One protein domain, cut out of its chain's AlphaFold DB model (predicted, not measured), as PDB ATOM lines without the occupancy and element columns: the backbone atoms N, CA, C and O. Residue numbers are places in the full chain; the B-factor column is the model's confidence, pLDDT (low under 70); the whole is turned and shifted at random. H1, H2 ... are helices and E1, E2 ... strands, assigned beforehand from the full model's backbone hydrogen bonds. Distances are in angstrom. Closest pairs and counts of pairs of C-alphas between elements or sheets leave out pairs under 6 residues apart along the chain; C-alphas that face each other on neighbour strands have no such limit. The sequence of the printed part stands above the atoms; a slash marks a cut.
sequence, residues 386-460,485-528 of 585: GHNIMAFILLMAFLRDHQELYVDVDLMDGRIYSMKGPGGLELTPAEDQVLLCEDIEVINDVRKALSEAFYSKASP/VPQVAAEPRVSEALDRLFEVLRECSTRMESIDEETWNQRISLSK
ATOM      1  N   GLY A 386     156.077 182.920 206.665       59.69
ATOM      2  CA  GLY A 386     156.609 183.863 205.683       59.69
ATOM      3  C   GLY A 386     157.774 184.688 206.227       59.69
ATOM      4  O   GLY A 386     157.664 185.907 206.300       59.69
ATOM      5  N   HIS A 387     158.872 184.048 206.644       67.19
ATOM      6  CA  HIS A 387     160.090 184.691 207.175       67.19
ATOM      7  C   HIS A 387     159.818 185.923 208.047       67.19
ATOM      8  O   HIS A 387     160.501 186.943 207.939       67.19
ATOM      9  N   ASN A 388     158.830 185.821 208.941       71.81
ATOM     10  CA  ASN A 388     158.501 186.836 209.944       71.81
ATOM     11  C   ASN A 388     157.804 188.100 209.422       71.81
ATOM     12  O   ASN A 388     157.467 188.972 210.232       71.81
ATOM     13  N   ILE A 389     157.537 188.209 208.114       82.50
ATOM     14  CA  ILE A 389     156.851 189.371 207.530       82.50
ATOM     15  C   ILE A 389     155.496 189.577 208.201       82.50
ATOM     16  O   ILE A 389     155.152 190.694 208.574       82.50
ATOM     17  N   MET A 390     154.782 188.482 208.474       83.44
ATOM     18  CA  MET A 390     153.493 188.493 209.154       83.44
ATOM     19  C   MET A 390     153.579 189.193 210.510       83.44
ATOM     20  O   MET A 390     152.817 190.115 210.809       83.44
ATOM     21  N   ALA A 391     154.558 188.794 211.320       75.75
ATOM     22  CA  ALA A 391     154.739 189.329 212.654       75.75
ATOM     23  C   ALA A 391     155.146 190.803 212.640       75.75
ATOM     24  O   ALA A 391     154.599 191.608 213.397       75.75
ATOM     25  N   PHE A 392     156.068 191.180 211.759       78.88
ATOM     26  CA  PHE A 392     156.525 192.559 211.663       78.88
ATOM     27  C   PHE A 392     155.459 193.504 211.109       78.88
ATOM     28  O   PHE A 392     155.301 194.617 211.611       78.88
ATOM     29  N   ILE A 393     154.685 193.068 210.117       86.88
ATOM     30  CA  ILE A 393     153.591 193.873 209.581       86.88
ATOM     31  C   ILE A 393     152.482 194.015 210.617       86.88
ATOM     32  O   ILE A 393     151.957 195.112 210.786       86.88
ATOM     33  N   LEU A 394     152.176 192.959 211.374       82.75
ATOM     34  CA  LEU A 394     151.264 193.061 212.509       82.75
ATOM     35  C   LEU A 394     151.764 194.078 213.537       82.75
ATOM     36  O   LEU A 394     150.990 194.938 213.947       82.75
ATOM     37  N   LEU A 395     153.051 194.062 213.903       78.06
ATOM     38  CA  LEU A 395     153.629 195.075 214.796       78.06
ATOM     39  C   LEU A 395     153.389 196.500 214.280       78.06
ATOM     40  O   LEU A 395     152.998 197.374 215.054       78.06
ATOM     41  N   MET A 396     153.567 196.723 212.977       82.38
ATOM     42  CA  MET A 396     153.278 198.009 212.339       82.38
ATOM     43  C   MET A 396     151.775 198.320 212.322       82.38
ATOM     44  O   MET A 396     151.379 199.469 212.513       82.38
ATOM     45  N   ALA A 397     150.931 197.301 212.165       83.19
ATOM     46  CA  ALA A 397     149.480 197.422 212.168       83.19
ATOM     47  C   ALA A 397     148.897 197.740 213.561       83.19
ATOM     48  O   ALA A 397     147.831 198.343 213.666       83.19
ATOM     49  N   PHE A 398     149.601 197.395 214.641       77.94
ATOM     50  CA  PHE A 398     149.220 197.764 216.010       77.94
ATOM     51  C   PHE A 398     149.639 199.188 216.404       77.94
ATOM     52  O   PHE A 398     149.206 199.693 217.446       77.94
ATOM     53  N   LEU A 399     150.451 199.867 215.587       76.69
ATOM     54  CA  LEU A 399     150.722 201.288 215.781       76.69
ATOM     55  C   LEU A 399     149.447 202.086 215.536       76.69
ATOM     56  O   LEU A 399     148.736 201.866 214.551       76.69
ATOM     57  N   ARG A 400     149.185 203.061 216.411       72.94
ATOM     58  CA  ARG A 400     147.976 203.889 216.315       72.94
ATOM     59  C   ARG A 400     147.930 204.563 214.951       72.94
ATOM     60  O   ARG A 400     148.968 204.984 214.452       72.94
ATOM     61  N   ASP A 401     146.749 204.691 214.372       78.00
ATOM     62  CA  ASP A 401     146.529 205.257 213.034       78.00
ATOM     63  C   ASP A 401     147.191 206.632 212.788       78.00
ATOM     64  O   ASP A 401     147.651 206.912 211.685       78.00
ATOM     65  N   HIS A 402     147.289 207.470 213.819       75.12
ATOM     66  CA  HIS A 402     147.931 208.791 213.790       75.12
ATOM     67  C   HIS A 402     149.451 208.771 213.992       75.12
ATOM     68  O   HIS A 402     150.078 209.829 213.975       75.12
ATOM     69  N   GLN A 403     150.052 207.615 214.276       77.00
ATOM     70  CA  GLN A 403     151.506 207.492 214.318       77.00
ATOM     71  C   GLN A 403     152.044 207.428 212.888       77.00
ATOM     72  O   GLN A 403     151.510 206.715 212.040       77.00
ATOM     73  N   GLU A 404     153.101 208.181 212.614       79.19
ATOM     74  CA  GLU A 404     153.704 208.216 211.283       79.19
ATOM     75  C   GLU A 404     154.438 206.897 210.990       79.19
ATOM     76  O   GLU A 404     155.115 206.337 211.860       79.19
ATOM     77  N   LEU A 405     154.275 206.409 209.758       82.75
ATOM     78  CA  LEU A 405     155.039 205.305 209.183       82.75
ATOM     79  C   LEU A 405     155.793 205.833 207.970       82.75
ATOM     80  O   LEU A 405     155.177 206.361 207.045       82.75
ATOM     81  N   TYR A 406     157.107 205.667 207.964       86.19
ATOM     82  CA  TYR A 406     157.941 205.987 206.813       86.19
ATOM     83  C   TYR A 406     158.191 204.717 206.018       86.19
ATOM     84  O   TYR A 406     158.398 203.658 206.604       86.19
ATOM     85  N   VAL A 407     158.156 204.814 204.694       91.06
ATOM     86  CA  VAL A 407     158.325 203.659 203.814       91.06
ATOM     87  C   VAL A 407     159.308 204.023 202.714       91.06
ATOM     88  O   VAL A 407     159.103 205.012 202.008       91.06
ATOM     89  N   ASP A 408     160.360 203.226 202.575       88.94
ATOM     90  CA  ASP A 408     161.298 203.333 201.466       88.94
ATOM     91  C   ASP A 408     160.798 202.433 200.335       88.94
ATOM     92  O   ASP A 408     160.689 201.215 200.494       88.94
ATOM     93  N   VAL A 409     160.471 203.052 199.202       88.75
ATOM     94  CA  VAL A 409     159.823 202.407 198.056       88.75
ATOM     95  C   VAL A 409     160.724 202.486 196.826       88.75
ATOM     96  O   VAL A 409     161.264 203.554 196.526       88.75
ATOM     97  N   ASP A 410     160.832 201.394 196.073       86.06
ATOM     98  CA  ASP A 410     161.329 201.427 194.705       86.06
ATOM     99  C   ASP A 410     160.282 202.047 193.775       86.06
ATOM    100  O   ASP A 410     159.172 201.546 193.594       86.06
ATOM    101  N   LEU A 411     160.644 203.163 193.151       81.75
ATOM    102  CA  LEU A 411     159.775 203.855 192.206       81.75
ATOM    103  C   LEU A 411     159.620 203.101 190.882       81.75
ATOM    104  O   LEU A 411     158.723 203.438 190.110       81.75
ATOM    105  N   MET A 412     160.505 202.145 190.588       80.44
ATOM    106  CA  MET A 412     160.442 201.367 189.358       80.44
ATOM    107  C   MET A 412     159.352 200.317 189.413       80.44
ATOM    108  O   MET A 412     158.690 200.125 188.414       80.44
ATOM    109  N   ASP A 413     159.115 199.655 190.533       81.88
ATOM    110  CA  ASP A 413     158.166 198.539 190.577       81.88
ATOM    111  C   ASP A 413     157.159 198.636 191.735       81.88
ATOM    112  O   ASP A 413     156.222 197.838 191.828       81.88
ATOM    113  N   GLY A 414     157.292 199.668 192.575       85.12
ATOM    114  CA  GLY A 414     156.435 199.916 193.725       85.12
ATOM    115  C   GLY A 414     156.739 199.018 194.921       85.12
ATOM    116  O   GLY A 414     155.912 198.972 195.839       85.12
ATOM    117  N   ARG A 415     157.875 198.305 194.928       91.19
ATOM    118  CA  ARG A 415     158.296 197.458 196.048       91.19
ATOM    119  C   ARG A 415     158.718 198.276 197.249       91.19
ATOM    120  O   ARG A 415     159.306 199.343 197.124       91.19
ATOM    121  N   ILE A 416     158.451 197.747 198.428       91.44
ATOM    122  CA  ILE A 416     158.838 198.344 199.699       91.44
ATOM    123  C   ILE A 416     160.120 197.668 200.180       91.44
ATOM    124  O   ILE A 416     160.116 196.481 200.492       91.44
ATOM    125  N   TYR A 417     161.203 198.435 200.282       90.56
ATOM    126  CA  TYR A 417     162.485 197.956 200.809       90.56
ATOM    127  C   TYR A 417     162.597 198.099 202.318       90.56
ATOM    128  O   TYR A 417     163.275 197.311 202.971       90.56
ATOM    129  N   SER A 418     161.979 199.130 202.888       90.44
ATOM    130  CA  SER A 418     161.998 199.319 204.331       90.44
ATOM    131  C   SER A 418     160.738 200.020 204.815       90.44
ATOM    132  O   SER A 418     160.144 200.830 204.103       90.44
ATOM    133  N   MET A 419     160.338 199.727 206.048       88.88
ATOM    134  CA  MET A 419     159.340 200.506 206.770       88.88
ATOM    135  C   MET A 419     159.875 200.890 208.137       88.88
ATOM    136  O   MET A 419     160.356 200.043 208.887       88.88
ATOM    137  N   LYS A 420     159.744 202.164 208.490       84.38
ATOM    138  CA  LYS A 420     160.232 202.727 209.745       84.38
ATOM    139  C   LYS A 420     159.063 203.288 210.545       84.38
ATOM    140  O   LYS A 420     158.258 204.068 210.040       84.38
ATOM    141  N   GLY A 421     158.978 202.875 211.799       79.88
ATOM    142  CA  GLY A 421     157.997 203.319 212.775       79.88
ATOM    143  C   GLY A 421     158.624 204.144 213.906       79.88
ATOM    144  O   GLY A 421     159.843 204.347 213.973       79.88
ATOM    145  N   PRO A 422     157.799 204.629 214.846       73.88
ATOM    146  CA  PRO A 422     158.269 205.385 215.996       73.88
ATOM    147  C   PRO A 422     159.212 204.557 216.879       73.88
ATOM    148  O   PRO A 422     159.067 203.347 217.034       73.88
ATOM    149  N   GLY A 423     160.170 205.234 217.516       70.50
ATOM    150  CA  GLY A 423     161.095 204.594 218.456       70.50
ATOM    151  C   GLY A 423     162.240 203.814 217.805       70.50
ATOM    152  O   GLY A 423     162.882 203.032 218.503       70.50
ATOM    153  N   GLY A 424     162.511 204.044 216.515       71.38
ATOM    154  CA  GLY A 424     163.577 203.361 215.777       71.38
ATOM    155  C   GLY A 424     163.203 201.943 215.349       71.38
ATOM    156  O   GLY A 424     164.097 201.139 215.108       71.38
ATOM    157  N   LEU A 425     161.903 201.631 215.300       71.44
ATOM    158  CA  LEU A 425     161.419 200.390 214.711       71.44
ATOM    159  C   LEU A 425     161.675 200.460 213.206       71.44
ATOM    160  O   LEU A 425     161.171 201.363 212.548       71.44
ATOM    161  N   GLU A 426     162.456 199.533 212.675       80.94
ATOM    162  CA  GLU A 426     162.754 199.435 211.250       80.94
ATOM    163  C   GLU A 426     162.566 197.984 210.824       80.94
ATOM    164  O   GLU A 426     163.093 197.068 211.457       80.94
ATOM    165  N   LEU A 427     161.766 197.789 209.782       84.50
ATOM    166  CA  LEU A 427     161.556 196.517 209.119       84.50
ATOM    167  C   LEU A 427     162.159 196.591 207.725       84.50
ATOM    168  O   LEU A 427     161.810 197.478 206.950       84.50
ATOM    169  N   THR A 428     162.985 195.611 207.394       86.50
ATOM    170  CA  THR A 428     163.483 195.370 206.041       86.50
ATOM    171  C   THR A 428     162.964 193.996 205.615       86.50
ATOM    172  O   THR A 428     163.407 193.007 206.204       86.50
ATOM    173  N   PRO A 429     161.995 193.911 204.681       86.44
ATOM    174  CA  PRO A 429     161.564 192.633 204.118       86.44
ATOM    175  C   PRO A 429     162.754 191.883 203.510       86.44
ATOM    176  O   PRO A 429     163.697 192.510 203.020       86.44
ATOM    177  N   ALA A 430     162.728 190.551 203.556       86.31
ATOM    178  CA  ALA A 430     163.744 189.755 202.875       86.31
ATOM    179  C   ALA A 430     163.612 189.900 201.343       86.31
ATOM    180  O   ALA A 430     162.565 190.299 200.840       86.31
ATOM    181  N   GLU A 431     164.681 189.621 200.591       84.81
ATOM    182  CA  GLU A 431     164.723 189.871 199.136       84.81
ATOM    183  C   GLU A 431     163.691 189.049 198.345       84.81
ATOM    184  O   GLU A 431     163.223 189.477 197.289       84.81
ATOM    185  N   ASP A 432     163.320 187.884 198.868       86.44
ATOM    186  CA  ASP A 432     162.285 186.990 198.352       86.44
ATOM    187  C   ASP A 432     160.858 187.444 198.708       86.44
ATOM    188  O   ASP A 432     159.881 186.917 198.178       86.44
ATOM    189  N   GLN A 433     160.718 188.452 199.574       89.69
ATOM    190  CA  GLN A 433     159.436 188.962 200.045       89.69
ATOM    191  C   GLN A 433     159.079 190.268 199.360       89.69
ATOM    192  O   GLN A 433     159.632 191.334 199.629       89.69
ATOM    193  N   VAL A 434     158.076 190.195 198.498       92.75
ATOM    194  CA  VAL A 434     157.649 191.333 197.693       92.75
ATOM    195  C   VAL A 434     156.455 192.003 198.353       92.75
ATOM    196  O   VAL A 434     155.294 191.685 198.073       92.75
ATOM    197  N   LEU A 435     156.754 192.965 199.222       93.56
ATOM    198  CA  LEU A 435     155.761 193.899 199.742       93.56
ATOM    199  C   LEU A 435     155.612 195.078 198.772       93.56
ATOM    200  O   LEU A 435     156.602 195.636 198.299       93.56
ATOM    201  N   LEU A 436     154.380 195.459 198.464       93.38
ATOM    202  CA  LEU A 436     154.026 196.450 197.454       93.38
ATOM    203  C   LEU A 436     153.350 197.663 198.095       93.38
ATOM    204  O   LEU A 436     152.714 197.565 199.144       93.38
ATOM    205  N   CYS A 437     153.414 198.818 197.431       90.19
ATOM    206  CA  CYS A 437     152.747 200.041 197.899       90.19
ATOM    207  C   CYS A 437     151.247 199.873 198.182       90.19
ATOM    208  O   CYS A 437     150.715 200.532 199.070       90.19
ATOM    209  N   GLU A 438     150.559 199.008 197.435       89.25
ATOM    210  CA  GLU A 438     149.134 198.710 197.638       89.25
ATOM    211  C   GLU A 438     148.851 197.990 198.962       89.25
ATOM    212  O   GLU A 438     147.788 198.186 199.553       89.25
ATOM    213  N   ASP A 439     149.820 197.245 199.496       92.88
ATOM    214  CA  ASP A 439     149.671 196.564 200.782       92.88
ATOM    215  C   ASP A 439     149.619 197.563 201.944       92.88
ATOM    216  O   ASP A 439     149.003 197.287 202.972       92.88
ATOM    217  N   ILE A 440     150.198 198.762 201.780       90.31
ATOM    218  CA  ILE A 440     150.145 199.835 202.785       90.31
ATOM    219  C   ILE A 440     148.695 200.238 203.072       90.31
ATOM    220  O   ILE A 440     148.366 200.585 204.209       90.31
ATOM    221  N   GLU A 441     147.813 200.194 202.069       88.94
ATOM    222  CA  GLU A 441     146.391 200.474 202.271       88.94
ATOM    223  C   GLU A 441     145.761 199.430 203.195       88.94
ATOM    224  O   GLU A 441     145.082 199.794 204.152       88.94
ATOM    225  N   VAL A 442     146.067 198.147 202.980       93.06
ATOM    226  CA  VAL A 442     145.560 197.037 203.800       93.06
ATOM    227  C   VAL A 442     146.106 197.117 205.228       93.06
ATOM    228  O   VAL A 442     145.355 196.966 206.193       93.06
ATOM    229  N   ILE A 443     147.390 197.450 205.385       90.81
ATOM    230  CA  ILE A 443     148.008 197.690 206.696       90.81
ATOM    231  C   ILE A 443     147.302 198.847 207.413       90.81
ATOM    232  O   ILE A 443     146.955 198.734 208.589       90.81
ATOM    233  N   ASN A 444     147.048 199.960 206.722       89.62
ATOM    234  CA  ASN A 444     146.362 201.111 207.310       89.62
ATOM    235  C   ASN A 444     144.885 200.835 207.624       89.62
ATOM    236  O   ASN A 444     144.382 201.360 208.620       89.62
ATOM    237  N   ASP A 445     144.206 200.000 206.837       90.19
ATOM    238  CA  ASP A 445     142.843 199.550 207.126       90.19
ATOM    239  C   ASP A 445     142.798 198.794 208.461       90.19
ATOM    240  O   ASP A 445     141.948 199.097 209.304       90.19
ATOM    241  N   VAL A 446     143.762 197.900 208.716       88.75
ATOM    242  CA  VAL A 446     143.899 197.214 210.013       88.75
ATOM    243  C   VAL A 446     144.207 198.204 211.134       88.75
ATOM    244  O   VAL A 446     143.533 198.180 212.163       88.75
ATOM    245  N   ARG A 447     145.165 199.123 210.942       85.75
ATOM    246  CA  ARG A 447     145.512 200.152 211.947       85.75
ATOM    247  C   ARG A 447     144.308 200.982 212.353       85.75
ATOM    248  O   ARG A 447     144.108 201.266 213.537       85.75
ATOM    249  N   LYS A 448     143.502 201.375 211.370       85.75
ATOM    250  CA  LYS A 448     142.287 202.154 211.577       85.75
ATOM    251  C   LYS A 448     141.211 201.326 212.268       85.75
ATOM    252  O   LYS A 448     140.649 201.802 213.247       85.75
ATOM    253  N   ALA A 449     140.966 200.095 211.819       85.69
ATOM    254  CA  ALA A 449     139.999 199.199 212.448       85.69
ATOM    255  C   ALA A 449     140.362 198.930 213.917       85.69
ATOM    256  O   ALA A 449     139.504 199.036 214.789       85.69
ATOM    257  N   LEU A 450     141.640 198.662 214.209       79.88
ATOM    258  CA  LEU A 450     142.140 198.507 215.574       79.88
ATOM    259  C   LEU A 450     141.946 199.797 216.376       79.88
ATOM    260  O   LEU A 450     141.367 199.759 217.460       79.88
ATOM    261  N   SER A 451     142.367 200.945 215.840       79.12
ATOM    262  CA  SER A 451     142.244 202.242 216.524       79.12
ATOM    263  C   SER A 451     140.785 202.629 216.810       79.12
ATOM    264  O   SER A 451     140.510 203.204 217.859       79.12
ATOM    265  N   GLU A 452     139.847 202.297 215.917       79.69
ATOM    266  CA  GLU A 452     138.403 202.499 216.110       79.69
ATOM    267  C   GLU A 452     137.815 201.514 217.134       79.69
ATOM    268  O   GLU A 452     136.983 201.903 217.960       79.69
ATOM    269  N   ALA A 453     138.279 200.260 217.133       76.38
ATOM    270  CA  ALA A 453     137.828 199.237 218.071       76.38
ATOM    271  C   ALA A 453     138.266 199.522 219.515       76.38
ATOM    272  O   ALA A 453     137.531 199.191 220.449       76.38
ATOM    273  N   PHE A 454     139.425 200.154 219.722       69.44
ATOM    274  CA  PHE A 454     139.849 200.639 221.036       69.44
ATOM    275  C   PHE A 454     139.130 201.951 221.382       69.44
ATOM    276  O   PHE A 454     139.614 203.044 221.092       69.44
ATOM    277  N   TYR A 455     137.992 201.867 222.073       63.94
ATOM    278  CA  TYR A 455     137.285 203.048 222.565       63.94
ATOM    279  C   TYR A 455     137.347 203.151 224.093       63.94
ATOM    280  O   TYR A 455     137.225 202.179 224.838       63.94
ATOM    281  N   SER A 456     137.456 204.376 224.600       52.09
ATOM    282  CA  SER A 456     137.214 204.662 226.014       52.09
ATOM    283  C   SER A 456     135.723 204.945 226.209       52.09
ATOM    284  O   SER A 456     135.272 206.079 226.017       52.09
ATOM    285  N   LYS A 457     134.917 203.942 226.582       54.50
ATOM    286  CA  LYS A 457     133.600 204.254 227.157       54.50
ATOM    287  C   LYS A 457     133.893 204.900 228.499       54.50
ATOM    288  O   LYS A 457     134.685 204.366 229.271       54.50
ATOM    289  N   ALA A 458     133.278 206.051 228.770       52.56
ATOM    290  CA  ALA A 458     133.283 206.584 230.125       52.56
ATOM    291  C   ALA A 458     132.818 205.456 231.049       52.56
ATOM    292  O   ALA A 458     131.778 204.843 230.771       52.56
ATOM    293  N   SER A 459     133.609 205.144 232.081       50.81
ATOM    294  CA  SER A 459     133.216 204.157 233.077       50.81
ATOM    295  C   SER A 459     131.793 204.513 233.521       50.81
ATOM    296  O   SER A 459     131.507 205.694 233.770       50.81
ATOM    297  N   PRO A 460     130.840 203.558 233.500       53.66
ATOM    298  CA  PRO A 460     129.506 203.841 233.998       53.66
ATOM    299  C   PRO A 460     129.702 204.383 235.405       53.66
ATOM    300  O   PRO A 460     130.312 203.698 236.223       53.66
ATOM    301  N   VAL A 485     139.200 202.416 231.636       50.53
ATOM    302  CA  VAL A 485     139.935 201.328 230.985       50.53
ATOM    303  C   VAL A 485     139.525 201.298 229.506       50.53
ATOM    304  O   VAL A 485     138.319 201.279 229.227       50.53
ATOM    305  N   PRO A 486     140.478 201.306 228.552       51.19
ATOM    306  CA  PRO A 486     140.174 201.118 227.138       51.19
ATOM    307  C   PRO A 486     139.377 199.824 226.955       51.19
ATOM    308  O   PRO A 486     139.806 198.758 227.386       51.19
ATOM    309  N   GLN A 487     138.191 199.918 226.360       59.94
ATOM    310  CA  GLN A 487     137.392 198.749 226.019       59.94
ATOM    311  C   GLN A 487     137.598 198.432 224.545       59.94
ATOM    312  O   GLN A 487     137.632 199.332 223.707       59.94
ATOM    313  N   VAL A 488     137.704 197.144 224.234       60.88
ATOM    314  CA  VAL A 488     137.736 196.663 222.855       60.88
ATOM    315  C   VAL A 488     136.299 196.426 222.408       60.88
ATOM    316  O   VAL A 488     135.541 195.697 223.054       60.88
ATOM    317  N   ALA A 489     135.888 197.076 221.326       67.88
ATOM    318  CA  ALA A 489     134.636 196.768 220.660       67.88
ATOM    319  C   ALA A 489     134.689 195.349 220.094       67.88
ATOM    320  O   ALA A 489     135.661 194.983 219.441       67.88
ATOM    321  N   ALA A 490     133.620 194.573 220.271       64.38
ATOM    322  CA  ALA A 490     133.403 193.363 219.482       64.38
ATOM    323  C   ALA A 490     132.969 193.763 218.058       64.38
ATOM    324  O   ALA A 490     131.828 193.538 217.659       64.38
ATOM    325  N   GLU A 491     133.842 194.466 217.336       69.75
ATOM    326  CA  GLU A 491     133.593 194.901 215.967       69.75
ATOM    327  C   GLU A 491     134.129 193.864 214.972       69.75
ATOM    328  O   GLU A 491     135.326 193.573 214.990       69.75
ATOM    329  N   PRO A 492     133.287 193.346 214.054       71.62
ATOM    330  CA  PRO A 492     133.714 192.368 213.044       71.62
ATOM    331  C   PRO A 492     134.712 192.953 212.032       71.62
ATOM    332  O   PRO A 492     135.401 192.220 211.332       71.62
ATOM    333  N   ARG A 493     134.835 194.284 211.976       84.06
ATOM    334  CA  ARG A 493     135.742 194.981 211.060       84.06
ATOM    335  C   ARG A 493     137.211 194.682 211.323       84.06
ATOM    336  O   ARG A 493     137.987 194.665 210.378       84.06
ATOM    337  N   VAL A 494     137.593 194.468 212.584       81.38
ATOM    338  CA  VAL A 494     138.986 194.149 212.929       81.38
ATOM    339  C   VAL A 494     139.352 192.771 212.402       81.38
ATOM    340  O   VAL A 494     140.396 192.636 211.774       81.38
ATOM    341  N   SER A 495     138.492 191.769 212.611       81.12
ATOM    342  CA  SER A 495     138.722 190.423 212.082       81.12
ATOM    343  C   SER A 495     138.742 190.419 210.556       81.12
ATOM    344  O   SER A 495     139.704 189.931 209.989       81.12
ATOM    345  N   GLU A 496     137.774 191.065 209.896       89.75
ATOM    346  CA  GLU A 496     137.739 191.148 208.425       89.75
ATOM    347  C   GLU A 496     138.993 191.834 207.849       89.75
ATOM    348  O   GLU A 496     139.539 191.399 206.836       89.75
ATOM    349  N   ALA A 497     139.470 192.907 208.492       89.69
ATOM    350  CA  ALA A 497     140.683 193.599 208.066       89.69
ATOM    351  C   ALA A 497     141.942 192.747 208.294       89.69
ATOM    352  O   ALA A 497     142.830 192.738 207.441       89.69
ATOM    353  N   LEU A 498     142.025 192.034 209.423       85.19
ATOM    354  CA  LEU A 498     143.134 191.125 209.723       85.19
ATOM    355  C   LEU A 498     143.169 189.934 208.764       85.19
ATOM    356  O   LEU A 498     144.242 189.607 208.272       85.19
ATOM    357  N   ASP A 499     142.021 189.340 208.447       88.00
ATOM    358  CA  ASP A 499     141.929 188.229 207.497       88.00
ATOM    359  C   ASP A 499     142.442 188.661 206.116       88.00
ATOM    360  O   ASP A 499     143.308 188.007 205.538       88.00
ATOM    361  N   ARG A 500     142.009 189.838 205.643       92.56
ATOM    362  CA  ARG A 500     142.503 190.425 204.390       92.56
ATOM    363  C   ARG A 500     144.005 190.709 204.429       92.56
ATOM    364  O   ARG A 500     144.693 190.505 203.432       92.56
ATOM    365  N   LEU A 501     144.523 191.196 205.556       91.69
ATOM    366  CA  LEU A 501     145.961 191.398 205.730       91.69
ATOM    367  C   LEU A 501     146.714 190.066 205.638       91.69
ATOM    368  O   LEU A 501     147.734 189.990 204.964       91.69
ATOM    369  N   PHE A 502     146.211 189.013 206.275       89.38
ATOM    370  CA  PHE A 502     146.842 187.696 206.255       89.38
ATOM    371  C   PHE A 502     146.847 187.062 204.869       89.38
ATOM    372  O   PHE A 502     147.854 186.468 204.491       89.38
ATOM    373  N   GLU A 503     145.774 187.216 204.095       90.94
ATOM    374  CA  GLU A 503     145.737 186.797 202.688       90.94
ATOM    375  C   GLU A 503     146.849 187.480 201.878       90.94
ATOM    376  O   GLU A 503     147.683 186.811 201.271       90.94
ATOM    377  N   VAL A 504     146.938 188.808 201.970       91.69
ATOM    378  CA  VAL A 504     147.942 189.625 201.269       91.69
ATOM    379  C   VAL A 504     149.375 189.258 201.672       91.69
ATOM    380  O   VAL A 504     150.267 189.163 200.827       91.69
ATOM    381  N   LEU A 505     149.617 189.035 202.964       89.69
ATOM    382  CA  LEU A 505     150.951 188.720 203.473       89.69
ATOM    383  C   LEU A 505     151.406 187.301 203.130       89.69
ATOM    384  O   LEU A 505     152.603 187.088 202.944       89.69
ATOM    385  N   ARG A 506     150.481 186.348 202.972       89.19
ATOM    386  CA  ARG A 506     150.808 185.005 202.466       89.19
ATOM    387  C   ARG A 506     151.224 185.017 201.000       89.19
ATOM    388  O   ARG A 506     152.054 184.212 200.595       89.19
ATOM    389  N   GLU A 507     150.699 185.948 200.210       91.25
ATOM    390  CA  GLU A 507     151.116 186.115 198.816       91.25
ATOM    391  C   GLU A 507     152.513 186.744 198.692       91.25
ATOM    392  O   GLU A 507     153.191 186.525 197.690       91.25
ATOM    393  N   CYS A 508     152.987 187.489 199.699       90.94
ATOM    394  CA  CYS A 508     154.243 188.247 199.618       90.94
ATOM    395  C   CYS A 508     155.466 187.397 199.245       90.94
ATOM    396  O   CYS A 508     156.323 187.881 198.507       90.94
ATOM    397  N   SER A 509     155.541 186.146 199.706       86.50
ATOM    398  CA  SER A 509     156.645 185.226 199.393       86.50
ATOM    399  C   SER A 509     156.558 184.598 197.998       86.50
ATOM    400  O   SER A 509     157.546 184.067 197.507       86.50
ATOM    401  N   THR A 510     155.396 184.644 197.342       90.38
ATOM    402  CA  THR A 510     155.173 183.998 196.034       90.38
ATOM    403  C   THR A 510     154.986 184.995 194.893       90.38
ATOM    404  O   THR A 510     155.012 184.611 193.729       90.38
ATOM    405  N   ARG A 511     154.855 186.293 195.187       90.62
ATOM    406  CA  ARG A 511     154.618 187.367 194.203       90.62
ATOM    407  C   ARG A 511     155.677 187.534 193.125       90.62
ATOM    408  O   ARG A 511     155.352 188.027 192.048       90.62
ATOM    409  N   MET A 512     156.920 187.129 193.384       87.31
ATOM    410  CA  MET A 512     157.941 187.069 192.333       87.31
ATOM    411  C   MET A 512     157.539 186.132 191.192       87.31
ATOM    412  O   MET A 512     157.889 186.393 190.046       87.31
ATOM    413  N   GLU A 513     156.807 185.066 191.511       91.19
ATOM    414  CA  GLU A 513     156.391 184.021 190.576       91.19
ATOM    415  C   GLU A 513     154.925 184.180 190.150       91.19
ATOM    416  O   GLU A 513     154.575 183.858 189.016       91.19
ATOM    417  N   SER A 514     154.062 184.670 191.047       90.50
ATOM    418  CA  SER A 514     152.613 184.729 190.824       90.50
ATOM    419  C   SER A 514     152.145 185.973 190.070       90.50
ATOM    420  O   SER A 514     151.102 185.921 189.416       90.50
ATOM    421  N   ILE A 515     152.894 187.080 190.125       90.25
ATOM    422  CA  ILE A 515     152.595 188.275 189.330       90.25
ATOM    423  C   ILE A 515     153.199 188.089 187.938       90.25
ATOM    424  O   ILE A 515     154.413 187.953 187.784       90.25
ATOM    425  N   ASP A 516     152.349 188.116 186.916       92.69
ATOM    426  CA  ASP A 516     152.771 187.976 185.530       92.69
ATOM    427  C   ASP A 516     153.617 189.172 185.049       92.69
ATOM    428  O   ASP A 516     153.525 190.297 185.552       92.69
ATOM    429  N   GLU A 517     154.455 188.926 184.040       88.06
ATOM    430  CA  GLU A 517     155.385 189.924 183.502       88.06
ATOM    431  C   GLU A 517     154.656 191.152 182.923       88.06
ATOM    432  O   GLU A 517     155.174 192.268 182.981       88.06
ATOM    433  N   GLU A 518     153.442 190.985 182.387       88.88
ATOM    434  CA  GLU A 518     152.650 192.098 181.858       88.88
ATOM    435  C   GLU A 518     152.199 193.023 182.994       88.88
ATOM    436  O   GLU A 518     152.419 194.235 182.919       88.88
ATOM    437  N   THR A 519     151.664 192.463 184.079       86.38
ATOM    438  CA  THR A 519     151.293 193.207 185.289       86.38
ATOM    439  C   THR A 519     152.505 193.901 185.916       86.38
ATOM    440  O   THR A 519     152.415 195.079 186.277       86.38
ATOM    441  N   TRP A 520     153.662 193.235 185.995       85.75
ATOM    442  CA  TRP A 520     154.910 193.869 186.442       85.75
ATOM    443  C   TRP A 520     155.303 195.056 185.557       85.75
ATOM    444  O   TRP A 520     155.561 196.150 186.056       85.75
ATOM    445  N   ASN A 521     155.275 194.886 184.237       81.00
ATOM    446  CA  ASN A 521     155.623 195.942 183.288       81.00
ATOM    447  C   ASN A 521     154.643 197.125 183.315       81.00
ATOM    448  O   ASN A 521     155.048 198.273 183.113       81.00
ATOM    449  N   GLN A 522     153.362 196.879 183.604       79.06
ATOM    450  CA  GLN A 522     152.376 197.941 183.802       79.06
ATOM    451  C   GLN A 522     152.685 198.783 185.051       79.06
ATOM    452  O   GLN A 522     152.495 200.005 185.019       79.06
ATOM    453  N   ARG A 523     153.231 198.174 186.117       71.75
ATOM    454  CA  ARG A 523     153.690 198.888 187.327       71.75
ATOM    455  C   ARG A 523     154.901 199.789 187.042       71.75
ATOM    456  O   ARG A 523     154.947 200.911 187.545       71.75
ATOM    457  N   ILE A 524     155.795 199.370 186.138       59.94
ATOM    458  CA  ILE A 524     157.020 200.102 185.745       59.94
ATOM    459  C   ILE A 524     156.756 201.460 185.068       59.94
ATOM    460  O   ILE A 524     157.630 202.327 184.966       59.94
ATOM    461  N   SER A 525     155.512 201.734 184.673       53.62
ATOM    462  CA  SER A 525     155.155 202.960 183.955       53.62
ATOM    463  C   SER A 525     155.062 204.236 184.815       53.62
ATOM    464  O   SER A 525     154.841 205.321 184.270       53.62
ATOM    465  N   LEU A 526     155.305 204.189 186.133       50.78
ATOM    466  CA  LEU A 526     155.356 205.379 187.011       50.78
ATOM    467  C   LEU A 526     156.669 206.191 186.849       50.78
ATOM    468  O   LEU A 526     157.228 206.752 187.786       50.78
ATOM    469  N   SER A 527     157.163 206.309 185.617       43.59
ATOM    470  CA  SER A 527     158.481 206.835 185.240       43.59
ATOM    471  C   SER A 527     158.558 208.364 185.132       43.59
ATOM    472  O   SER A 527     159.225 208.925 184.257       43.59
ATOM    473  N   LYS A 528     157.916 209.089 186.050       46.19
ATOM    474  CA  LYS A 528     158.291 210.489 186.285       46.19
ATOM    475  C   LYS A 528     158.700 210.652 187.738       46.19
ATOM    476  O   LYS A 528     157.799 210.668 188.576       46.19
TER     477      LYS A 528
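AT A GLANCE: This is residues 386 to 460 and 485 to 528 of the 585 residues of the protein "Hypothetical protein" of Symbiodinium necroappetens (UniProt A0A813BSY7). Two long helices, H2 and H3, lie side by side and run opposite ways; H1 packs between them and one face of a small sheet, E1 to E3. The stretches beside the cut stretch away at one end, and the short helices H4 and H5 follow at the other. The printed part has 119 residues, in the order H1 E1 E2 E3 H2 H3 H4 H5; the antiparallel sheet E1 E2 E3 is a meander, each strand the neighbour of the one before, and the class is mixed, helices and strands. It is only just compact, close to loose, with a radius of gyration of the C-alphas of 16.2 A and spans of 58 by 29 by 29 A.

IN THESE COORDINATES: H1, residues 389 to 397, begins at C-alpha (156.851, 189.371, 207.530). E1 is 406 to 409, E2 416 to 421, 14.0 A long, and E3 425 to 427. H2, 439 to 453, is 21.1 A long; H3, 492 to 507, 23.3 A. H4 is 511 to 514; H5, 517 to 523, ends at (153.690, 198.888, 187.327).

HOW THE PARTS SIT: H1 is on the sheet at a height of 9.8 A. Hairpin E1 and E2 has N 406 and O 420 at 2.9 A; hairpin E2 and E3 has N 419 and O 427 at 2.8 A. H1 touches H2, with 443 to 447 of H2 alone, at a steep tilt of 50 degrees, C-alphas of Ala 397 and Arg 447 closest at 4.8 A. H2 and H3 touch at a shallow tilt of 23 degrees, C-alphas of Ala 449 and Val 494 closest at 5.2 A. H5 is apart from H3. Every O i to N i+4 pair is within hydrogen-bond range in H1, H2, H3 and H5; H4 is too short for one.

THE WHOLE: C-alphas 460 and 517, the farthest apart, are 58.4 A apart. Residues 461 to 484 are not printed, C-alphas 460 and 485 being 11.1 A apart. The link E3 to H2 is long. Confidence is under 70 at 386 to 387, 454 to 460, 485 to 491 and 524 to 528.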